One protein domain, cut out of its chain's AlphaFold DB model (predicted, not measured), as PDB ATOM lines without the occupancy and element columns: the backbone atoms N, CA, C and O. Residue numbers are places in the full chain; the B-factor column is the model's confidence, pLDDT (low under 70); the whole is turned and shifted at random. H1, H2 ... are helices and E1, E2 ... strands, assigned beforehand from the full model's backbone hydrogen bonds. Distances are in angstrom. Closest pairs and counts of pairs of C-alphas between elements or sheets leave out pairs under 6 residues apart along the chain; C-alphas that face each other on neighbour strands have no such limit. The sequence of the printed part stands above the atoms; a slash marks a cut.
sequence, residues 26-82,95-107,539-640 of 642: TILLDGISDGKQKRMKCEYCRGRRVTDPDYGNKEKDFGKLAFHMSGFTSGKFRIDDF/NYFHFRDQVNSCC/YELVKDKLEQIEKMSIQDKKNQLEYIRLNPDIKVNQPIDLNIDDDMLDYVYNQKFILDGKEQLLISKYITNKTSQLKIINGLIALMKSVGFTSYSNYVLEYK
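This is residues 26 to 82, 95 to 107 and 539 to 640 of the 642 residues of the protein "Arginyl-tRNA--protein transferase 1" of Stylonychia lemnae (UniProt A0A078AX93). A strongly twisted sheet of six strands has the long helix H6 running across one face, over E2 and E1; away from this body, toward the other end of the longest axis, lie the helices H2 and H3 and the far part of the loop of residues 35 to 68. Residues 568 to 573 stick out free. You are reading 172 residues with seven named helices and six named strands, in the order E1 E2 H1 E3 H2 H3 H4 E4 E5 H5 H6 H7 E6. The sheet runs E3 E2 E1 E6 E4 E5 and is mixed; the class is mixed, helices and strands. The whole is elongated, 59 by 39 by 33 A, and only just loose, close to compact, with a radius of gyration of the C-alphas of 18.8 A.

Find C-alpha 26 at (10.317, 48.703, 51.865); there E1 begins, residues 26 to 34, 18.0 A long, and it bends by 80 degrees at residue 30. Next come E2, residues 69 to 73, H1, 79 to 82, and E3, 96 to 100. Read on to H2, 543 to 551, 12.5 A, H3, 554 to 560, H4, 582 to 589, E4, 592 to 595, E5, 599 to 602, and H5, 603 to 606. H6, 610 to 627, runs 25.6 A from C-alpha 610 at (31.698, 37.064, 54.850). H7, 629 to 632, and E6, 635 to 639, follow; E6 ends at (15.143, 41.705, 57.365).

Look first at E1, which pairs with E6, parallel, over residues 26 to 28 (N 27 and O 636, 2.9 A) and with E2, antiparallel, over 28 to 34 (N 33 and O 71, 2.8 A); E1 and E2 form a hairpin. E3 is antiparallel to E2, with N 72 and O 97 at 2.9 A. E6 and E4 are parallel, with N 594 and O 637 at 2.8 A; the hairpin E4 and E5 has N 595 and O 599 at 2.8 A. H6 makes two layers with the sheet, a helix on one face, at a height over the sheet of 6.5 A; the closest C-alphas of H6 and E1 are Gly 619 and Asp 34, 4.1 A. With residues 617 to 621 alone H6 touches H4, about perpendicular at 74 degrees, closest at Ile 617 and Val 588, 7.1 A. H5, over E4, only just touches H4, with 3 pairs of C-alphas within 8 A, closest at Ser 604 and Tyr 589, 4.7 A. H7 is close to H6 but not clearly touching, at Tyr 632 and Met 624, 6.1 A. H2 and H3 are close but not clearly touching, at Ile 549 and Lys 557, 7.3 A, at a steep tilt of 54 degrees, opposite ways; like H1, they are not on the sheet. Every O i to N i+4 pair is within hydrogen-bond range in H2, H3 and H4, and 12 of 14 in H6; H1, H5 and H7 are too short for one.

The C-alphas farthest apart are those of Asp 54 and Lys 598, 60.1 A. Two cuts interrupt the printed part: residues 83 to 94, with 11.2 A between C-alphas 82 and 95, and residues 108 to 538, with 17.2 A between C-alphas 107 and 539. The links E1 to E2 and H3 to H4 are long. The mean pLDDT of the printed part is 73.8, and 57 residues are under 70, among them 50 to 64 and 567 to 580.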
ATOM      1  N   THR A  26       9.441  49.618  51.114       87.25
ATOM      2  CA  THR A  26      10.317  48.703  51.865       87.25
ATOM      3  C   THR A  26      11.195  47.864  50.939       87.25
ATOM      4  O   THR A  26      10.820  47.588  49.798       87.25
ATOM      5  N   ILE A  27      12.373  47.458  51.411       87.81
ATOM      6  CA  ILE A  27      13.302  46.568  50.700       87.81
ATOM      7  C   ILE A  27      13.708  45.440  51.647       87.81
ATOM      8  O   ILE A  27      14.249  45.700  52.722       87.81
ATOM      9  N   LEU A  28      13.497  44.197  51.221       86.44
ATOM     10  CA  LEU A  28      13.891  43.003  51.959       86.44
ATOM     11  C   LEU A  28      15.362  42.665  51.681       86.44
ATOM     12  O   LEU A  28      15.715  42.357  50.541       86.44
ATOM     13  N   LEU A  29      16.210  42.696  52.711       84.31
ATOM     14  CA  LEU A  29      17.662  42.516  52.590       84.31
ATOM     15  C   LEU A  29      18.073  41.120  52.094       84.31
ATOM     16  O   LEU A  29      19.001  41.005  51.297       84.31
ATOM     17  N   ASP A  30      17.381  40.064  52.517       79.38
ATOM     18  CA  ASP A  30      17.578  38.690  52.030       79.38
ATOM     19  C   ASP A  30      17.020  38.462  50.611       79.38
ATOM     20  O   ASP A  30      17.465  37.555  49.906       79.38
ATOM     21  N   GLY A  31      16.133  39.343  50.133       80.75
ATOM     22  CA  GLY A  31      15.624  39.352  48.756       80.75
ATOM     23  C   GLY A  31      16.578  39.963  47.719       80.75
ATOM     24  O   GLY A  31      16.231  40.042  46.538       80.75
ATOM     25  N   ILE A  32      17.760  40.431  48.131       82.88
ATOM     26  CA  ILE A  32      18.703  41.179  47.289       82.88
ATOM     27  C   ILE A  32      19.564  40.259  46.413       82.88
ATOM     28  O   ILE A  32      20.037  39.201  46.827       82.88
ATOM     29  N   SER A  33      19.821  40.697  45.179       77.44
ATOM     30  CA  SER A  33      20.664  39.986  44.216       77.44
ATOM     31  C   SER A  33      21.555  40.925  43.400       77.44
ATOM     32  O   SER A  33      21.118  41.977  42.931       77.44
ATOM     33  N   ASP A  34      22.814  40.517  43.221       69.75
ATOM     34  CA  ASP A  34      23.920  41.342  42.716       69.75
ATOM     35  C   ASP A  34      24.325  41.053  41.257       69.75
ATOM     36  O   ASP A  34      25.427  41.403  40.832       69.75
ATOM     37  N   GLY A  35      23.474  40.366  40.490       64.12
ATOM     38  CA  GLY A  35      23.708  40.033  39.079       64.12
ATOM     39  C   GLY A  35      24.753  38.940  38.832       64.12
ATOM     40  O   GLY A  35      24.572  38.117  37.933       64.12
ATOM     41  N   LYS A  36      25.809  38.858  39.648       60.12
ATOM     42  CA  LYS A  36      26.944  37.938  39.455       60.12
ATOM     43  C   LYS A  36      26.566  36.463  39.616       60.12
ATOM     44  O   LYS A  36      27.154  35.621  38.944       60.12
ATOM     45  N   GLN A  37      25.592  36.142  40.474       51.97
ATOM     46  CA  GLN A  37      25.285  34.747  40.842       51.97
ATOM     47  C   GLN A  37      24.085  34.121  40.108       51.97
ATOM     48  O   GLN A  37      24.083  32.913  39.875       51.97
ATOM     49  N   LYS A  38      23.076  34.901  39.688       56.38
ATOM     50  CA  LYS A  38      21.896  34.387  38.957       56.38
ATOM     51  C   LYS A  38      22.182  34.227  37.454       56.38
ATOM     52  O   LYS A  38      21.574  34.897  36.623       56.38
ATOM     53  N   ARG A  39      23.101  33.323  37.095       63.12
ATOM     54  CA  ARG A  39      23.368  32.947  35.694       63.12
ATOM     55  C   ARG A  39      22.216  32.096  35.148       63.12
ATOM     56  O   ARG A  39      22.235  30.873  35.255       63.12
ATOM     57  N   MET A  40      21.225  32.734  34.536       71.81
ATOM     58  CA  MET A  40      20.086  32.043  33.923       71.81
ATOM     59  C   MET A  40      20.285  31.862  32.412       71.81
ATOM     60  O   MET A  40      20.835  32.734  31.732       71.81
ATOM     61  N   LYS A  41      19.813  30.732  31.861       78.81
ATOM     62  CA  LYS A  41      19.790  30.490  30.407       78.81
ATOM     63  C   LYS A  41      18.962  31.592  29.748       78.81
ATOM     64  O   LYS A  41      17.800  31.773  30.090       78.81
ATOM     65  N   CYS A  42      19.552  32.338  28.816       80.94
ATOM     66  CA  CYS A  42      18.861  33.471  28.206       80.94
ATOM     67  C   CYS A  42      17.650  33.018  27.391       80.94
ATOM     68  O   CYS A  42      17.807  32.315  26.398       80.94
ATOM     69  N   GLU A  43      16.451  33.455  27.780       76.56
ATOM     70  CA  GLU A  43      15.206  33.109  27.085       76.56
ATOM     71  C   GLU A  43      15.135  33.694  25.662       76.56
ATOM     72  O   GLU A  43      14.486  33.115  24.789       76.56
ATOM     73  N   TYR A  44      15.851  34.801  25.412       81.88
ATOM     74  CA  TYR A  44      15.863  35.511  24.130       81.88
ATOM     75  C   TYR A  44      16.752  34.829  23.087       81.88
ATOM     76  O   TYR A  44      16.250  34.355  22.072       81.88
ATOM     77  N   CYS A  45      18.061  34.705  23.335       78.62
ATOM     78  CA  CYS A  45      18.960  34.016  22.399       78.62
ATOM     79  C   CYS A  45      18.917  32.483  22.538       78.62
ATOM     80  O   CYS A  45      19.430  31.767  21.684       78.62
ATOM     81  N   ARG A  46      18.348  31.948  23.628       77.06
ATOM     82  CA  ARG A  46      18.300  30.509  23.964       77.06
ATOM     83  C   ARG A  46      19.667  29.813  23.969       77.06
ATOM     84  O   ARG A  46      19.742  28.604  23.765       77.06
ATOM     85  N   GLY A  47      20.743  30.563  24.222       74.88
ATOM     86  CA  GLY A  47      22.111  30.055  24.109       74.88
ATOM     87  C   GLY A  47      22.627  29.998  22.670       74.88
ATOM     88  O   GLY A  47      23.397  29.094  22.366       74.88
ATOM     89  N   ARG A  48      22.153  30.883  21.779       75.25
ATOM     90  CA  ARG A  48      22.527  30.963  20.357       75.25
ATOM     91  C   ARG A  48      22.669  32.431  19.931       75.25
ATOM     92  O   ARG A  48      21.670  33.114  19.729       75.25
ATOM     93  N   ARG A  49      23.901  32.924  19.787       75.19
ATOM     94  CA  ARG A  49      24.212  34.250  19.220       75.19
ATOM     95  C   ARG A  49      25.223  34.088  18.091       75.19
ATOM     96  O   ARG A  49      26.080  33.213  18.163       75.19
ATOM     97  N   VAL A  50      25.093  34.925  17.068       69.44
ATOM     98  CA  VAL A  50      26.031  35.039  15.947       69.44
ATOM     99  C   VAL A  50      26.423  36.509  15.840       69.44
ATOM    100  O   VAL A  50      25.545  37.378  15.840       69.44
ATOM    101  N   THR A  51      27.725  36.771  15.818       68.12
ATOM    102  CA  THR A  51      28.321  38.104  15.658       68.12
ATOM    103  C   THR A  51      28.732  38.341  14.209       68.12
ATOM    104  O   THR A  51      28.834  37.405  13.413       68.12
ATOM    105  N   ASP A  52      28.917  39.607  13.862       65.19
ATOM    106  CA  ASP A  52      29.246  40.033  12.504       65.19
ATOM    107  C   ASP A  52      30.776  39.965  12.267       65.19
ATOM    108  O   ASP A  52      31.527  40.450  13.122       65.19
ATOM    109  N   PRO A  53      31.266  39.350  11.165       60.09
ATOM    110  CA  PRO A  53      32.697  39.242  10.871       60.09
ATOM    111  C   PRO A  53      33.448  40.576  10.828       60.09
ATOM    112  O   PRO A  53      34.635  40.590  11.158       60.09
ATOM    113  N   ASP A  54      32.779  41.674  10.469       65.06
ATOM    114  CA  ASP A  54      33.409  42.994  10.317       65.06
ATOM    115  C   ASP A  54      33.885  43.580  11.659       65.06
ATOM    116  O   ASP A  54      34.751  44.453  11.697       65.06
ATOM    117  N   TYR A  55      33.393  43.040  12.782       59.97
ATOM    118  CA  TYR A  55      33.862  43.341  14.141       59.97
ATOM    119  C   TYR A  55      34.921  42.331  14.632       59.97
ATOM    120  O   TYR A  55      35.071  42.094  15.829       59.97
ATOM    121  N   GLY A  56      35.648  41.691  13.713       53.47
ATOM    122  CA  GLY A  56      36.864  40.917  13.992       53.47
ATOM    123  C   GLY A  56      36.671  39.518  14.588       53.47
ATOM    124  O   GLY A  56      37.644  38.774  14.676       53.47
ATOM    125  N   ASN A  57      35.450  39.117  14.963       53.53
ATOM    126  CA  ASN A  57      35.189  37.842  15.642       53.53
ATOM    127  C   ASN A  57      33.972  37.085  15.081       53.53
ATOM    128  O   ASN A  57      32.832  37.541  15.167       53.53
ATOM    129  N   LYS A  58      34.200  35.850  14.602       55.47
ATOM    130  CA  LYS A  58      33.151  34.863  14.264       55.47
ATOM    131  C   LYS A  58      32.756  34.020  15.489       55.47
ATOM    132  O   LYS A  58      32.802  32.789  15.438       55.47
ATOM    133  N   GLU A  59      32.385  34.653  16.598       56.44
ATOM    134  CA  GLU A  59      31.973  33.917  17.796       56.44
ATOM    135  C   GLU A  59      30.551  33.350  17.653       56.44
ATOM    136  O   GLU A  59      29.580  34.048  17.347       56.44
ATOM    137  N   LYS A  60      30.435  32.039  17.890       60.00
ATOM    138  CA  LYS A  60      29.163  31.321  18.020       60.00
ATOM    139  C   LYS A  60      29.070  30.723  19.420       60.00
ATOM    140  O   LYS A  60      29.449  29.572  19.642       60.00
ATOM    141  N   ASP A  61      28.554  31.496  20.366       66.25
ATOM    142  CA  ASP A  61      28.415  31.061  21.756       66.25
ATOM    143  C   ASP A  61      27.228  30.109  21.953       66.25
ATOM    144  O   ASP A  61      26.167  30.470  22.475       66.25
ATOM    145  N   PHE A  62      27.401  28.856  21.540       64.94
ATOM    146  CA  PHE A  62      26.408  27.815  21.773       64.94
ATOM    147  C   PHE A  62      26.444  27.314  23.220       64.94
ATOM    148  O   PHE A  62      27.483  26.906  23.735       64.94
ATOM    149  N   GLY A  63      25.299  27.373  23.905       62.94
ATOM    150  CA  GLY A  63      25.112  26.844  25.266       62.94
ATOM    151  C   GLY A  63      25.819  27.608  26.397       62.94
ATOM    152  O   GLY A  63      25.466  27.422  27.559       62.94
ATOM    153  N   LYS A  64      26.769  28.503  26.090       69.50
ATOM    154  CA  LYS A  64      27.510  29.298  27.088       69.50
ATOM    155  C   LYS A  64      26.821  30.612  27.478       69.50
ATOM    156  O   LYS A  64      27.121  31.151  28.543       69.50
ATOM    157  N   LEU A  65      25.888  31.124  26.675       77.25
ATOM    158  CA  LEU A  65      25.259  32.423  26.937       77.25
ATOM    159  C   LEU A  65      24.239  32.390  28.073       77.25
ATOM    160  O   LEU A  65      23.364  31.525  28.138       77.25
ATOM    161  N   ALA A  66      24.300  33.426  28.900       79.81
ATOM    162  CA  ALA A  66      23.369  33.678  29.983       79.81
ATOM    163  C   ALA A  66      22.932  35.146  29.999       79.81
ATOM    164  O   ALA A  66      23.467  35.989  29.271       79.81
ATOM    165  N   PHE A  67      21.943  35.446  30.833       81.94
ATOM    166  CA  PHE A  67      21.677  36.811  31.264       81.94
ATOM    167  C   PHE A  67      21.986  36.970  32.747       81.94
ATOM    168  O   PHE A  67      21.984  35.999  33.505       81.94
ATOM    169  N   HIS A  68      22.250  38.217  33.113       81.06
ATOM    170  CA  HIS A  68      22.553  38.661  34.460       81.06
ATOM    171  C   HIS A  68      21.525  39.722  34.862       81.06
ATOM    172  O   HIS A  68      21.090  40.541  34.045       81.06
ATOM    173  N   MET A  69      21.082  39.658  36.111       81.75
ATOM    174  CA  MET A  69      19.955  40.436  36.612       81.75
ATOM    175  C   MET A  69      20.181  40.775  38.080       81.75
ATOM    176  O   MET A  69      20.398  39.874  38.894       81.75
ATOM    177  N   SER A  70      20.084  42.061  38.396       81.31
ATOM    178  CA  SER A  70      20.156  42.582  39.760       81.31
ATOM    179  C   SER A  70      18.780  43.087  40.171       81.31
ATOM    180  O   SER A  70      18.003  43.558  39.336       81.31
ATOM    181  N   GLY A  71      18.455  42.967  41.451       87.25
ATOM    182  CA  GLY A  71      17.109  43.249  41.933       87.25
ATOM    183  C   GLY A  71      16.915  42.900  43.398       87.25
ATOM    184  O   GLY A  71      17.808  42.332  44.033       87.25
ATOM    185  N   PHE A  72      15.743  43.248  43.912       88.12
ATOM    186  CA  PHE A  72      15.361  43.116  45.312       88.12
ATOM    187  C   PHE A  72      13.872  42.773  45.443       88.12
ATOM    188  O   PHE A  72      13.063  43.108  44.576       88.12
ATOM    189  N   THR A  73      13.504  42.136  46.550       88.62
ATOM    190  CA  THR A  73      12.103  41.892  46.916       88.62
ATOM    191  C   THR A  73      11.587  43.022  47.807       88.62
ATOM    192  O   THR A  73      12.325  43.543  48.645       88.62
ATOM    193  N   SER A  74      10.315  43.389  47.660       87.81
ATOM    194  CA  SER A  74       9.603  44.302  48.562       87.81
ATOM    195  C   SER A  74       8.257  43.706  48.960       87.81
ATOM    196  O   SER A  74       7.591  43.112  48.121       87.81
ATOM    197  N   GLY A  75       7.830  43.867  50.212       82.38
ATOM    198  CA  GLY A  75       6.468  43.506  50.625       82.38
ATOM    199  C   GLY A  75       5.468  44.673  50.584       82.38
ATOM    200  O   GLY A  75       4.262  44.436  50.535       82.38
ATOM    201  N   LYS A  76       5.957  45.922  50.553       84.62
ATOM    202  CA  LYS A  76       5.157  47.152  50.468       84.62
ATOM    203  C   LYS A  76       5.944  48.220  49.708       84.62
ATOM    204  O   LYS A  76       6.986  48.676  50.167       84.62
ATOM    205  N   PHE A  77       5.437  48.658  48.561       88.44
ATOM    206  CA  PHE A  77       6.128  49.579  47.662       88.44
ATOM    207  C   PHE A  77       5.177  50.666  47.160       88.44
ATOM    208  O   PHE A  77       4.058  50.375  46.754       88.44
ATOM    209  N   ARG A  78       5.580  51.933  47.167       90.25
ATOM    210  CA  ARG A  78       4.732  53.019  46.674       90.25
ATOM    211  C   ARG A  78       4.653  52.984  45.153       90.25
ATOM    212  O   ARG A  78       5.645  52.747  44.464       90.25
ATOM    213  N   ILE A  79       3.476  53.268  44.611       90.81
ATOM    214  CA  ILE A  79       3.253  53.277  43.162       90.81
ATOM    215  C   ILE A  79       3.986  54.437  42.442       90.81
ATOM    216  O   ILE A  79       4.305  54.310  41.259       90.81
ATOM    217  N   ASP A  80       4.327  55.533  43.136       91.31
ATOM    218  CA  ASP A  80       5.198  56.602  42.606       91.31
ATOM    219  C   ASP A  80       6.696  56.255  42.641       91.31
ATOM    220  O   ASP A  80       7.417  56.536  41.679       91.31
ATOM    221  N   ASP A  81       7.162  55.575  43.691       91.25
ATOM    222  CA  ASP A  81       8.503  54.982  43.705       91.25
ATOM    223  C   ASP A  81       8.633  53.935  42.583       91.25
ATOM    224  O   ASP A  81       9.652  53.896  41.892       91.25
ATOM    225  N   PHE A  82       7.591  53.135  42.309       92.69
ATOM    226  CA  PHE A  82       7.621  52.186  41.187       92.69
ATOM    227  C   PHE A  82       7.707  52.897  39.834       92.69
ATOM    228  O   PHE A  82       8.498  52.501  38.980       92.69
ATOM    229  N   ASN A  95       6.428  40.730  43.369       88.31
ATOM    230  CA  ASN A  95       7.087  41.485  44.436       88.31
ATOM    231  C   ASN A  95       8.600  41.718  44.245       88.31
ATOM    232  O   ASN A  95       9.224  42.410  45.055       88.31
ATOM    233  N   TYR A  96       9.190  41.163  43.184       90.12
ATOM    234  CA  TYR A  96      10.621  41.234  42.900       90.12
ATOM    235  C   TYR A  96      10.932  42.263  41.801       90.12
ATOM    236  O   TYR A  96      10.687  42.040  40.608       90.12
ATOM    237  N   PHE A  97      11.507  43.395  42.201       90.75
ATOM    238  CA  PHE A  97      11.886  44.513  41.334       90.75
ATOM    239  C   PHE A  97      13.310  44.312  40.825       90.75
ATOM    240  O   PHE A  97      14.238  44.106  41.608       90.75
ATOM    241  N   HIS A  98      13.507  44.371  39.512       88.19
ATOM    242  CA  HIS A  98      14.779  44.008  38.896       88.19
ATOM    243  C   HIS A  98      15.089  44.773  37.612       88.19
ATOM    244  O   HIS A  98      14.206  45.311  36.947       88.19
ATOM    245  N   PHE A  99      16.368  44.778  37.245       84.50
ATOM    246  CA  PHE A  99      16.861  45.265  35.963       84.50
ATOM    247  C   PHE A  99      17.945  44.330  35.415       84.50
ATOM    248  O   PHE A  99      18.525  43.505  36.128       84.50
ATOM    249  N   ARG A 100      18.227  44.464  34.120       81.50
ATOM    250  CA  ARG A 100      19.198  43.629  33.406       81.50
ATOM    251  C   ARG A 100      20.577  44.267  33.438       81.50
ATOM    252  O   ARG A 100      20.749  45.416  33.033       81.50
ATOM    253  N   ASP A 101      21.569  43.497  33.869       78.69
ATOM    254  CA  ASP A 101      22.973  43.867  33.716       78.69
ATOM    255  C   ASP A 101      23.356  43.664  32.245       78.69
ATOM    256  O   ASP A 101      23.565  42.535  31.796       78.69
ATOM    257  N   GLN A 102      23.390  44.760  31.490       76.50
ATOM    258  CA  GLN A 102      23.724  44.775  30.064       76.50
ATOM    259  C   GLN A 102      25.186  44.401  29.783       76.50
ATOM    260  O   GLN A 102      25.466  43.782  28.765       76.50
ATOM    261  N   VAL A 103      26.118  44.720  30.688       73.75
ATOM    262  CA  VAL A 103      27.558  44.477  30.479       73.75
ATOM    263  C   VAL A 103      27.874  42.982  30.562       73.75
ATOM    264  O   VAL A 103      28.740  42.481  29.842       73.75
ATOM    265  N   ASN A 104      27.166  42.254  31.430       75.81
ATOM    266  CA  ASN A 104      27.355  40.814  31.602       75.81
ATOM    267  C   ASN A 104      26.309  39.952  30.871       75.81
ATOM    268  O   ASN A 104      26.559  38.769  30.641       75.81
ATOM    269  N   SER A 105      25.162  40.504  30.463       80.94
ATOM    270  CA  SER A 105      24.163  39.773  29.670       80.94
ATOM    271  C   SER A 105      24.562  39.621  28.201       80.94
ATOM    272  O   SER A 105      25.039  40.543  27.556       80.94
ATOM    273  N   CYS A 106      24.259  38.464  27.614       80.69
ATOM    274  CA  CYS A 106      24.501  38.226  26.185       80.69
ATOM    275  C   CYS A 106      23.620  39.059  25.228       80.69
ATOM    276  O   CYS A 106      24.020  39.336  24.094       80.69
ATOM    277  N   CYS A 107      22.415  39.429  25.668       81.38
ATOM    278  CA  CYS A 107      21.452  40.231  24.917       81.38
ATOM    279  C   CYS A 107      21.324  41.606  25.565       81.38
ATOM    280  O   CYS A 107      21.128  41.677  26.780       81.38
ATOM    281  N   TYR A 539      12.657  55.251  19.073       93.31
ATOM    282  CA  TYR A 539      13.291  54.029  18.572       93.31
ATOM    283  C   TYR A 539      13.854  54.218  17.155       93.31
ATOM    284  O   TYR A 539      14.994  53.853  16.882       93.31
ATOM    285  N   GLU A 540      13.083  54.878  16.289       91.56
ATOM    286  CA  GLU A 540      13.420  55.100  14.882       91.56
ATOM    287  C   GLU A 540      14.734  55.871  14.676       91.56
ATOM    288  O   GLU A 540      15.464  55.594  13.731       91.56
ATOM    289  N   LEU A 541      15.080  56.784  15.594       90.81
ATOM    290  CA  LEU A 541      16.302  57.601  15.523       90.81
ATOM    291  C   LEU A 541      17.574  56.839  15.923       90.81
ATOM    292  O   LEU A 541      18.677  57.356  15.762       90.81
ATOM    293  N   VAL A 542      17.432  55.652  16.518       89.50
ATOM    294  CA  VAL A 542      18.545  54.898  17.119       89.50
ATOM    295  C   VAL A 542      18.610  53.440  16.672       89.50
ATOM    296  O   VAL A 542      19.579  52.766  17.011       89.50
ATOM    297  N   LYS A 543      17.633  52.955  15.892       90.06
ATOM    298  CA  LYS A 543      17.525  51.560  15.432       90.06
ATOM    299  C   LYS A 543      18.821  51.029  14.795       90.06
ATOM    300  O   LYS A 543      19.300  49.976  15.206       90.06
ATOM    301  N   ASP A 544      19.459  51.803  13.916       88.00
ATOM    302  CA  ASP A 544      20.687  51.398  13.215       88.00
ATOM    303  C   ASP A 544      21.853  51.224  14.208       88.00
ATOM    304  O   ASP A 544      22.676  50.316  14.099       88.00
ATOM    305  N   LYS A 545      21.885  52.066  15.250       85.88
ATOM    306  CA  LYS A 545      22.871  51.991  16.333       85.88
ATOM    307  C   LYS A 545      22.615  50.804  17.263       85.88
ATOM    308  O   LYS A 545      23.573  50.194  17.729       85.88
ATOM    309  N   LEU A 546      21.353  50.447  17.516       86.62
ATOM    310  CA  LEU A 546      21.002  49.214  18.235       86.62
ATOM    311  C   LEU A 546      21.478  47.983  17.458       86.62
ATOM    312  O   LEU A 546      22.093  47.095  18.044       86.62
ATOM    313  N   GLU A 547      21.267  47.962  16.142       84.88
ATOM    314  CA  GLU A 547      21.696  46.855  15.288       84.88
ATOM    315  C   GLU A 547      23.224  46.671  15.305       84.88
ATOM    316  O   GLU A 547      23.707  45.543  15.448       84.88
ATOM    317  N   GLN A 548      23.988  47.772  15.251       81.81
ATOM    318  CA  GLN A 548      25.449  47.764  15.417       81.81
ATOM    319  C   GLN A 548      25.866  47.160  16.771       81.81
ATOM    320  O   GLN A 548      26.680  46.236  16.808       81.81
ATOM    321  N   ILE A 549      25.265  47.599  17.887       81.12
ATOM    322  CA  ILE A 549      25.538  47.034  19.228       81.12
ATOM    323  C   ILE A 549      25.219  45.533  19.270       81.12
ATOM    324  O   ILE A 549      25.960  44.732  19.846       81.12
ATOM    325  N   GLU A 550      24.115  45.117  18.653       78.69
ATOM    326  CA  GLU A 550      23.717  43.712  18.604       78.69
ATOM    327  C   GLU A 550      24.617  42.843  17.709       78.69
ATOM    328  O   GLU A 550      24.535  41.610  17.815       78.69
ATOM    329  N   LYS A 551      25.459  43.432  16.850       78.94
ATOM    330  CA  LYS A 551      26.434  42.749  15.977       78.94
ATOM    331  C   LYS A 551      27.817  42.548  16.625       78.94
ATOM    332  O   LYS A 551      28.433  41.516  16.366       78.94
ATOM    333  N   MET A 552      28.241  43.445  17.521       79.88
ATOM    334  CA  MET A 552      29.527  43.399  18.256       79.88
ATOM    335  C   MET A 552      29.753  42.103  19.059       79.88
ATOM    336  O   MET A 552      28.796  41.532  19.596       79.88
ATOM    337  N   SER A 553      31.008  41.665  19.238       78.50
ATOM    338  CA  SER A 553      31.339  40.547  20.147       78.50
ATOM    339  C   SER A 553      31.007  40.865  21.613       78.50
ATOM    340  O   SER A 553      30.712  42.009  21.963       78.50
ATOM    341  N   ILE A 554      31.010  39.862  22.501       76.69
ATOM    342  CA  ILE A 554      30.806  40.122  23.941       76.69
ATOM    343  C   ILE A 554      31.993  40.905  24.518       76.69
ATOM    344  O   ILE A 554      31.794  41.760  25.382       76.69
ATOM    345  N   GLN A 555      33.207  40.668  24.017       77.00
ATOM    346  CA  GLN A 555      34.384  41.408  24.457       77.00
ATOM    347  C   GLN A 555      34.354  42.861  23.969       77.00
ATOM    348  O   GLN A 555      34.567  43.769  24.768       77.00
ATOM    349  N   ASP A 556      33.996  43.100  22.704       77.62
ATOM    350  CA  ASP A 556      33.838  44.458  22.165       77.62
ATOM    351  C   ASP A 556      32.732  45.213  22.883       77.62
ATOM    352  O   ASP A 556      32.914  46.372  23.234       77.62
ATOM    353  N   LYS A 557      31.616  44.546  23.194       76.25
ATOM    354  CA  LYS A 557      30.589  45.113  24.066       76.25
ATOM    355  C   LYS A 557      31.168  45.537  25.410       76.25
ATOM    356  O   LYS A 557      30.983  46.684  25.792       76.25
ATOM    357  N   LYS A 558      31.897  44.675  26.120       74.56
ATOM    358  CA  LYS A 558      32.499  45.048  27.413       74.56
ATOM    359  C   LYS A 558      33.478  46.219  27.290       74.56
ATOM    360  O   LYS A 558      33.449  47.102  28.139       74.56
ATOM    361  N   ASN A 559      34.266  46.260  26.219       72.62
ATOM    362  CA  ASN A 559      35.252  47.310  25.962       72.62
ATOM    363  C   ASN A 559      34.625  48.639  25.489       72.62
ATOM    364  O   ASN A 559      35.177  49.701  25.755       72.62
ATOM    365  N   GLN A 560      33.509  48.596  24.751       67.56
ATOM    366  CA  GLN A 560      32.955  49.754  24.035       67.56
ATOM    367  C   GLN A 560      31.615  50.249  24.592       67.56
ATOM    368  O   GLN A 560      31.325  51.438  24.457       67.56
ATOM    369  N   LEU A 561      30.798  49.402  25.238       62.00
ATOM    370  CA  LEU A 561      29.470  49.779  25.755       62.00
ATOM    371  C   LEU A 561      29.539  51.027  26.635       62.00
ATOM    372  O   LEU A 561      28.615  51.839  26.575       62.00
ATOM    373  N   GLU A 562      30.595  51.199  27.440       52.16
ATOM    374  CA  GLU A 562      30.820  52.390  28.278       52.16
ATOM    375  C   GLU A 562      30.628  53.692  27.472       52.16
ATOM    376  O   GLU A 562      29.899  54.594  27.898       52.16
ATOM    377  N   TYR A 563      31.171  53.720  26.251       51.19
ATOM    378  CA  TYR A 563      31.166  54.850  25.320       51.19
ATOM    379  C   TYR A 563      29.942  54.885  24.389       51.19
ATOM    380  O   TYR A 563      29.638  55.930  23.802       51.19
ATOM    381  N   ILE A 564      29.195  53.784  24.253       57.19
ATOM    382  CA  ILE A 564      28.042  53.713  23.347       57.19
ATOM    383  C   ILE A 564      26.825  54.431  23.951       57.19
ATOM    384  O   ILE A 564      25.974  53.864  24.638       57.19
ATOM    385  N   ARG A 565      26.717  55.724  23.639       65.62
ATOM    386  CA  ARG A 565      25.548  56.557  23.950       65.62
ATOM    387  C   ARG A 565      24.516  56.471  22.827       65.62
ATOM    388  O   ARG A 565      24.827  56.805  21.686       65.62
ATOM    389  N   LEU A 566      23.276  56.086  23.142       74.56
ATOM    390  CA  LEU A 566      22.167  56.157  22.176       74.56
ATOM    391  C   LEU A 566      21.732  57.605  21.883       74.56
ATOM    392  O   LEU A 566      21.166  57.865  20.832       74.56
ATOM    393  N   ASN A 567      22.030  58.548  22.784       65.62
ATOM    394  CA  ASN A 567      21.844  59.984  22.567       65.62
ATOM    395  C   ASN A 567      23.227  60.663  22.426       65.62
ATOM    396  O   ASN A 567      24.028  60.530  23.357       65.62
ATOM    397  N   PRO A 568      23.530  61.360  21.313       56.62
ATOM    398  CA  PRO A 568      24.806  62.057  21.136       56.62
ATOM    399  C   PRO A 568      24.942  63.335  21.989       56.62
ATOM    400  O   PRO A 568      26.054  63.691  22.376       56.62
ATOM    401  N   ASP A 569      23.836  63.988  22.348       53.06
ATOM    402  CA  ASP A 569      23.780  65.407  22.735       53.06
ATOM    403  C   ASP A 569      24.102  65.704  24.209       53.06
ATOM    404  O   ASP A 569      23.881  66.817  24.686       53.06
ATOM    405  N   ILE A 570      24.584  64.725  24.983       51.59
ATOM    406  CA  ILE A 570      24.848  64.928  26.415       51.59
ATOM    407  C   ILE A 570      26.177  64.304  26.839       51.59
ATOM    408  O   ILE A 570      26.350  63.081  26.833       51.59
ATOM    409  N   LYS A 571      27.090  65.155  27.327       46.06
ATOM    410  CA  LYS A 571      28.132  64.761  28.284       46.06
ATOM    411  C   LYS A 571      27.465  64.434  29.624       46.06
ATOM    412  O   LYS A 571      27.424  65.266  30.521       46.06
ATOM    413  N   VAL A 572      26.889  63.240  29.738       47.97
ATOM    414  CA  VAL A 572      26.586  62.664  31.054       47.97
ATOM    415  C   VAL A 572      27.907  62.181  31.647       47.97
ATOM    416  O   VAL A 572      28.805  61.782  30.893       47.97
ATOM    417  N   ASN A 573      28.008  62.202  32.976       45.66
ATOM    418  CA  ASN A 573      29.025  61.444  33.699       45.66
ATOM    419  C   ASN A 573      29.049  59.984  33.205       45.66
ATOM    420  O   ASN A 573      28.099  59.506  32.572       45.66
ATOM    421  N   GLN A 574      30.156  59.293  33.471       41.16
ATOM    422  CA  GLN A 574      30.316  57.874  33.155       41.16
ATOM    423  C   GLN A 574      29.106  57.045  33.624       41.16
ATOM    424  O   GLN A 574      28.344  57.495  34.491       41.16
ATOM    425  N   PRO A 575      28.898  55.825  33.083       46.06
ATOM    426  CA  PRO A 575      28.057  54.878  33.802       46.06
ATOM    427  C   PRO A 575      28.457  54.865  35.270       46.06
ATOM    428  O   PRO A 575      29.630  55.039  35.598       46.06
ATOM    429  N   ILE A 576      27.484  54.628  36.144       48.56
ATOM    430  CA  ILE A 576      27.816  54.337  37.528       48.56
ATOM    431  C   ILE A 576      28.396  52.931  37.516       48.56
ATOM    432  O   ILE A 576      27.681  51.930  37.602       48.56
ATOM    433  N   ASP A 577      29.699  52.902  37.273       47.00
ATOM    434  CA  ASP A 577      30.519  51.719  37.223       47.00
ATOM    435  C   ASP A 577      30.283  50.946  38.515       47.00
ATOM    436  O   ASP A 577      30.116  51.540  39.587       47.00
ATOM    437  N   LEU A 578      30.246  49.616  38.457       50.66
ATOM    438  CA  LEU A 578      30.053  48.846  39.687       50.66
ATOM    439  C   LEU A 578      31.254  48.962  40.640       50.66
ATOM    440  O   LEU A 578      31.095  48.566  41.791       50.66
ATOM    441  N   ASN A 579      32.355  49.603  40.221       52.38
ATOM    442  CA  ASN A 579      33.486  50.032  41.052       52.38
ATOM    443  C   ASN A 579      33.007  50.658  42.359       52.38
ATOM    444  O   ASN A 579      32.287  51.657  42.381       52.38
ATOM    445  N   ILE A 580      33.349  49.984  43.441       60.22
ATOM    446  CA  ILE A 580      32.977  50.345  44.793       60.22
ATOM    447  C   ILE A 580      34.152  51.153  45.339       60.22
ATOM    448  O   ILE A 580      35.265  50.634  45.352       60.22
ATOM    449  N   ASP A 581      33.913  52.402  45.728       70.56
ATOM    450  CA  ASP A 581      34.848  53.163  46.554       70.56
ATOM    451  C   ASP A 581      34.507  52.963  48.039       70.56
ATOM    452  O   ASP A 581      33.439  52.444  48.395       70.56
ATOM    453  N   ASP A 582      35.451  53.327  48.902       75.94
ATOM    454  CA  ASP A 582      35.321  53.114  50.342       75.94
ATOM    455  C   ASP A 582      34.203  53.989  50.944       75.94
ATOM    456  O   ASP A 582      33.461  53.517  51.804       75.94
ATOM    457  N   ASP A 583      33.970  55.194  50.405       77.06
ATOM    458  CA  ASP A 583      32.866  56.082  50.806       77.06
ATOM    459  C   ASP A 583      31.485  55.434  50.568       77.06
ATOM    460  O   ASP A 583      30.584  55.510  51.414       77.06
ATOM    461  N   MET A 584      31.294  54.755  49.429       74.25
ATOM    462  CA  MET A 584      30.075  53.994  49.137       74.25
ATOM    463  C   MET A 584      29.899  52.790  50.068       74.25
ATOM    464  O   MET A 584      28.763  52.486  50.450       74.25
ATOM    465  N   LEU A 585      30.986  52.103  50.434       77.94
ATOM    466  CA  LEU A 585      30.944  51.010  51.413       77.94
ATOM    467  C   LEU A 585      30.550  51.530  52.787       77.94
ATOM    468  O   LEU A 585      29.604  51.006  53.378       77.94
ATOM    469  N   ASP A 586      31.210  52.578  53.265       81.38
ATOM    470  CA  ASP A 586      30.931  53.189  54.560       81.38
ATOM    471  C   ASP A 586      29.500  53.724  54.630       81.38
ATOM    472  O   ASP A 586      28.821  53.520  55.643       81.38
ATOM    473  N   TYR A 587      28.972  54.311  53.552       81.19
ATOM    474  CA  TYR A 587      27.558  54.685  53.499       81.19
ATOM    475  C   TYR A 587      26.643  53.470  53.711       81.19
ATOM    476  O   TYR A 587      25.711  53.555  54.516       81.19
ATOM    477  N   VAL A 588      26.898  52.344  53.028       80.38
ATOM    478  CA  VAL A 588      26.109  51.099  53.146       80.38
ATOM    479  C   VAL A 588      26.231  50.486  54.539       80.38
ATOM    480  O   VAL A 588      25.214  50.154  55.147       80.38
ATOM    481  N   TYR A 589      27.445  50.375  55.078       82.38
ATOM    482  CA  TYR A 589      27.703  49.842  56.418       82.38
ATOM    483  C   TYR A 589      27.003  50.648  57.518       82.38
ATOM    484  O   TYR A 589      26.542  50.067  58.506       82.38
ATOM    485  N   ASN A 590      26.888  51.965  57.331       83.12
ATOM    486  CA  ASN A 590      26.210  52.878  58.249       83.12
ATOM    487  C   ASN A 590      24.693  53.000  58.015       83.12
ATOM    488  O   ASN A 590      24.017  53.685  58.789       83.12
ATOM    489  N   GLN A 591      24.117  52.326  57.010       81.94
ATOM    490  CA  GLN A 591      22.661  52.266  56.884       81.94
ATOM    491  C   GLN A 591      22.036  51.460  58.016       81.94
ATOM    492  O   GLN A 591      22.599  50.484  58.519       81.94
ATOM    493  N   LYS A 592      20.824  51.869  58.394       84.44
ATOM    494  CA  LYS A 592      20.002  51.173  59.379       84.44
ATOM    495  C   LYS A 592      18.949  50.311  58.691       84.44
ATOM    496  O   LYS A 592      18.326  50.756  57.730       84.44
ATOM    497  N   PHE A 593      18.701  49.127  59.235       84.75
ATOM    498  CA  PHE A 593      17.607  48.245  58.832       84.75
ATOM    499  C   PHE A 593      16.768  47.829  60.042       84.75
ATOM    500  O   PHE A 593      17.227  47.913  61.184       84.75
ATOM    501  N   ILE A 594      15.534  47.404  59.784       83.75
ATOM    502  CA  ILE A 594      14.602  46.885  60.782       83.75
ATOM    503  C   ILE A 594      14.663  45.356  60.756       83.75
ATOM    504  O   ILE A 594      14.350  44.725  59.748       83.75
ATOM    505  N   LEU A 595      15.052  44.768  61.880       81.50
ATOM    506  CA  LEU A 595      15.061  43.333  62.121       81.50
ATOM    507  C   LEU A 595      13.731  42.903  62.756       81.50
ATOM    508  O   LEU A 595      13.325  43.449  63.787       81.50
ATOM    509  N   ASP A 596      13.061  41.935  62.127       78.31
ATOM    510  CA  ASP A 596      11.821  41.293  62.599       78.31
ATOM    511  C   ASP A 596      10.714  42.293  63.008       78.31
ATOM    512  O   ASP A 596       9.914  42.044  63.912       78.31
ATOM    513  N   GLY A 597      10.689  43.457  62.345       73.56
ATOM    514  CA  GLY A 597       9.744  44.552  62.593       73.56
ATOM    515  C   GLY A 597       9.950  45.329  63.902       73.56
ATOM    516  O   GLY A 597       9.090  46.134  64.243       73.56
ATOM    517  N   LYS A 598      11.035  45.086  64.656       75.25
ATOM    518  CA  LYS A 598      11.187  45.567  66.047       75.25
ATOM    519  C   LYS A 598      12.496  46.287  66.342       75.25
ATOM    520  O   LYS A 598      12.486  47.317  67.009       75.25
ATOM    521  N   GLU A 599      13.627  45.735  65.908       78.44
ATOM    522  CA  GLU A 599      14.949  46.236  66.295       78.44
ATOM    523  C   GLU A 599      15.595  46.993  65.135       78.44
ATOM    524  O   GLU A 599      15.682  46.471  64.027       78.44
ATOM    525  N   GLN A 600      16.069  48.221  65.374       84.06
ATOM    526  CA  GLN A 600      16.796  48.981  64.359       84.06
ATOM    527  C   GLN A 600      18.310  48.799  64.531       84.06
ATOM    528  O   GLN A 600      18.911  49.334  65.464       84.06
ATOM    529  N   LEU A 601      18.937  48.088  63.595       83.19
ATOM    530  CA  LEU A 601      20.368  47.778  63.606       83.19
ATOM    531  C   LEU A 601      21.101  48.475  62.461       83.19
ATOM    532  O   LEU A 601      20.535  48.709  61.397       83.19
ATOM    533  N   LEU A 602      22.384  48.782  62.668       84.62
ATOM    534  CA  LEU A 602      23.283  49.135  61.567       84.62
ATOM    535  C   LEU A 602      23.621  47.873  60.772       84.62
ATOM    536  O   LEU A 602      23.858  46.819  61.370       84.62
ATOM    537  N   ILE A 603      23.721  47.997  59.452       81.38
ATOM    538  CA  ILE A 603      24.152  46.910  58.567       81.38
ATOM    539  C   ILE A 603      25.512  46.353  59.024       81.38
ATOM    540  O   ILE A 603      25.657  45.138  59.152       81.38
ATOM    541  N   SER A 604      26.461  47.209  59.416       80.50
ATOM    542  CA  SER A 604      27.751  46.801  60.003       80.50
ATOM    543  C   SER A 604      27.648  45.875  61.225       80.50
ATOM    544  O   SER A 604      28.474  44.977  61.369       80.50
ATOM    545  N   LYS A 605      26.626  46.021  62.082       77.38
ATOM    546  CA  LYS A 605      26.437  45.176  63.281       77.38
ATOM    547  C   LYS A 605      25.857  43.794  62.975       77.38
ATOM    548  O   LYS A 605      26.029  42.871  63.767       77.38
ATOM    549  N   TYR A 606      25.177  43.648  61.843       71.69
ATOM    550  CA  TYR A 606      24.651  42.371  61.359       71.69
ATOM    551  C   TYR A 606      25.713  41.562  60.580       71.69
ATOM    552  O   TYR A 606      25.568  40.358  60.366       71.69
ATOM    553  N   ILE A 607      26.812  42.208  60.172       64.50
ATOM    554  CA  ILE A 607      27.828  41.636  59.281       64.50
ATOM    555  C   ILE A 607      28.910  40.867  60.065       64.50
ATOM    556  O   ILE A 607      29.977  41.377  60.389       64.50
ATOM    557  N   THR A 608      28.615  39.600  60.377       59.12
ATOM    558  CA  THR A 608      29.509  38.665  61.098       59.12
ATOM    559  C   THR A 608      30.042  37.458  60.288       59.12
ATOM    560  O   THR A 608      30.834  36.680  60.812       59.12
ATOM    561  N   ASN A 609      29.646  37.262  59.020       59.00
ATOM    562  CA  ASN A 609      29.981  36.098  58.176       59.00
ATOM    563  C   ASN A 609      30.075  36.457  56.668       59.00
ATOM    564  O   ASN A 609      29.072  36.672  55.980       59.00
ATOM    565  N   LYS A 610      31.306  36.450  56.136       57.91
ATOM    566  CA  LYS A 610      31.698  37.064  54.850       57.91
ATOM    567  C   LYS A 610      30.832  36.707  53.628       57.91
ATOM    568  O   LYS A 610      30.533  37.591  52.826       57.91
ATOM    569  N   THR A 611      30.445  35.443  53.436       58.47
ATOM    570  CA  THR A 611      29.982  34.964  52.113       58.47
ATOM    571  C   THR A 611      28.562  35.402  51.744       58.47
ATOM    572  O   THR A 611      28.308  35.751  50.590       58.47
ATOM    573  N   SER A 612      27.626  35.410  52.697       59.25
ATOM    574  CA  SER A 612      26.255  35.893  52.449       59.25
ATOM    575  C   SER A 612      26.186  37.420  52.431       59.25
ATOM    576  O   SER A 612      25.382  38.002  51.709       59.25
ATOM    577  N   GLN A 613      27.071  38.078  53.180       64.19
ATOM    578  CA  GLN A 613      27.041  39.526  53.391       64.19
ATOM    579  C   GLN A 613      27.593  40.304  52.199       64.19
ATOM    580  O   GLN A 613      27.013  41.322  51.833       64.19
ATOM    581  N   LEU A 614      28.602  39.769  51.500       66.12
ATOM    582  CA  LEU A 614      29.037  40.304  50.204       66.12
ATOM    583  C   LEU A 614      27.885  40.408  49.189       66.12
ATOM    584  O   LEU A 614      27.850  41.364  48.425       66.12
ATOM    585  N   LYS A 615      26.913  39.480  49.197       68.38
ATOM    586  CA  LYS A 615      25.760  39.528  48.277       68.38
ATOM    587  C   LYS A 615      24.826  40.697  48.590       68.38
ATOM    588  O   LYS A 615      24.435  41.425  47.681       68.38
ATOM    589  N   ILE A 616      24.504  40.879  49.875       74.69
ATOM    590  CA  ILE A 616      23.641  41.966  50.359       74.69
ATOM    591  C   ILE A 616      24.311  43.313  50.068       74.69
ATOM    592  O   ILE A 616      23.690  44.170  49.452       74.69
ATOM    593  N   ILE A 617      25.595  43.472  50.415       76.75
ATOM    594  CA  ILE A 617      26.369  44.695  50.144       76.75
ATOM    595  C   ILE A 617      26.422  44.987  48.638       76.75
ATOM    596  O   ILE A 617      26.020  46.069  48.216       76.75
ATOM    597  N   ASN A 618      26.853  44.030  47.806       74.69
ATOM    598  CA  ASN A 618      26.965  44.237  46.356       74.69
ATOM    599  C   ASN A 618      25.621  44.618  45.721       74.69
ATOM    600  O   ASN A 618      25.575  45.483  44.846       74.69
ATOM    601  N   GLY A 619      24.530  43.966  46.132       76.62
ATOM    602  CA  GLY A 619      23.203  44.235  45.590       76.62
ATOM    603  C   GLY A 619      22.586  45.536  46.115       76.62
ATOM    604  O   GLY A 619      21.929  46.229  45.340       76.62
ATOM    605  N   LEU A 620      22.864  45.932  47.364       79.50
ATOM    606  CA  LEU A 620      22.533  47.267  47.876       79.50
ATOM    607  C   LEU A 620      23.285  48.360  47.125       79.50
ATOM    608  O   LEU A 620      22.676  49.348  46.728       79.50
ATOM    609  N   ILE A 621      24.575  48.165  46.853       76.88
ATOM    610  CA  ILE A 621      25.362  49.097  46.043       76.88
ATOM    611  C   ILE A 621      24.798  49.159  44.620       76.88
ATOM    612  O   ILE A 621      24.544  50.248  44.115       76.88
ATOM    613  N   ALA A 622      24.526  48.020  43.975       73.12
ATOM    614  CA  ALA A 622      23.908  47.993  42.646       73.12
ATOM    615  C   ALA A 622      22.551  48.727  42.623       73.12
ATOM    616  O   ALA A 622      22.277  49.483  41.686       73.12
ATOM    617  N   LEU A 623      21.740  48.567  43.674       75.19
ATOM    618  CA  LEU A 623      20.490  49.295  43.861       75.19
ATOM    619  C   LEU A 623      20.732  50.801  44.025       75.19
ATOM    620  O   LEU A 623      20.222  51.577  43.221       75.19
ATOM    621  N   MET A 624      21.546  51.230  44.989       74.94
ATOM    622  CA  MET A 624      21.862  52.643  45.245       74.94
ATOM    623  C   MET A 624      22.432  53.354  44.019       74.94
ATOM    624  O   MET A 624      22.077  54.499  43.753       74.94
ATOM    625  N   LYS A 625      23.255  52.664  43.226       71.06
ATOM    626  CA  LYS A 625      23.744  53.162  41.938       71.06
ATOM    627  C   LYS A 625      22.590  53.359  40.959       71.06
ATOM    628  O   LYS A 625      22.474  54.408  40.338       71.06
ATOM    629  N   SER A 626      21.692  52.389  40.839       67.56
ATOM    630  CA  SER A 626      20.563  52.486  39.909       67.56
ATOM    631  C   SER A 626      19.502  53.539  40.283       67.56
ATOM    632  O   SER A 626      18.949  54.150  39.367       67.56
ATOM    633  N   VAL A 627      19.244  53.774  41.582       68.31
ATOM    634  CA  VAL A 627      18.205  54.713  42.066       68.31
ATOM    635  C   VAL A 627      18.736  56.072  42.518       68.31
ATOM    636  O   VAL A 627      17.974  57.030  42.579       68.31
ATOM    637  N   GLY A 628      20.033  56.178  42.802       70.06
ATOM    638  CA  GLY A 628      20.661  57.357  43.393       70.06
ATOM    639  C   GLY A 628      20.590  57.376  44.925       70.06
ATOM    640  O   GLY A 628      19.588  57.007  45.538       70.06
ATOM    641  N   PHE A 629      21.660  57.867  45.553       65.25
ATOM    642  CA  PHE A 629      21.833  57.935  47.012       65.25
ATOM    643  C   PHE A 629      20.752  58.772  47.712       65.25
ATOM    644  O   PHE A 629      20.315  58.438  48.809       65.25
ATOM    645  N   THR A 630      20.285  59.844  47.071       59.81
ATOM    646  CA  THR A 630      19.224  60.708  47.608       59.81
ATOM    647  C   THR A 630      17.883  59.980  47.651       59.81
ATOM    648  O   THR A 630      17.254  59.917  48.706       59.81
ATOM    649  N   SER A 631      17.477  59.355  46.542       60.47
ATOM    650  CA  SER A 631      16.256  58.545  46.461       60.47
ATOM    651  C   SER A 631      16.316  57.302  47.346       60.47
ATOM    652  O   SER A 631      15.279  56.852  47.822       60.47
ATOM    653  N   TYR A 632      17.508  56.768  47.624       66.44
ATOM    654  CA  TYR A 632      17.662  55.618  48.511       66.44
ATOM    655  C   TYR A 632      17.144  55.884  49.942       66.44
ATOM    656  O   TYR A 632      16.575  54.995  50.573       66.44
ATOM    657  N   SER A 633      17.226  57.129  50.428       64.69
ATOM    658  CA  SER A 633      16.695  57.528  51.747       64.69
ATOM    659  C   SER A 633      15.155  57.469  51.876       64.69
ATOM    660  O   SER A 633      14.602  57.531  52.987       64.69
ATOM    661  N   ASN A 634      14.442  57.301  50.754       70.19
ATOM    662  CA  ASN A 634      12.991  57.099  50.736       70.19
ATOM    663  C   ASN A 634      12.588  55.684  51.173       70.19
ATOM    664  O   ASN A 634      11.448  55.498  51.601       70.19
ATOM    665  N   TYR A 635      13.503  54.712  51.114       81.88
ATOM    666  CA  TYR A 635      13.215  53.318  51.443       81.88
ATOM    667  C   TYR A 635      13.435  52.991  52.926       81.88
ATOM    668  O   TYR A 635      14.227  53.624  53.625       81.88
ATOM    669  N   VAL A 636      12.734  51.962  53.398       84.50
ATOM    670  CA  VAL A 636      12.974  51.291  54.681       84.50
ATOM    671  C   VAL A 636      13.591  49.928  54.390       84.50
ATOM    672  O   VAL A 636      13.029  49.138  53.634       84.50
ATOM    673  N   LEU A 637      14.756  49.650  54.971       86.00
ATOM    674  CA  LEU A 637      15.416  48.352  54.836       86.00
ATOM    675  C   LEU A 637      14.892  47.409  55.913       86.00
ATOM    676  O   LEU A 637      14.863  47.779  57.087       86.00
ATOM    677  N   GLU A 638      14.516  46.198  55.528       84.88
ATOM    678  CA  GLU A 638      13.948  45.192  56.421       84.88
ATOM    679  C   GLU A 638      14.673  43.857  56.278       84.88
ATOM    680  O   GLU A 638      15.138  43.492  55.198       84.88
ATOM    681  N   TYR A 639      14.734  43.102  57.367       81.50
ATOM    682  CA  TYR A 639      15.143  41.705  57.365       81.50
ATOM    683  C   TYR A 639      14.176  40.909  58.237       81.50
ATOM    684  O   TYR A 639      13.888  41.310  59.370       81.50
ATOM    685  N   LYS A 640      13.712  39.767  57.728       71.81
ATOM    686  CA  LYS A 640      12.936  38.791  58.497       71.81
ATOM    687  C   LYS A 640      13.757  37.522  58.674       71.81
ATOM    688  O   LYS A 640      14.282  36.981  57.704       71.81
TER     689      LYS A 640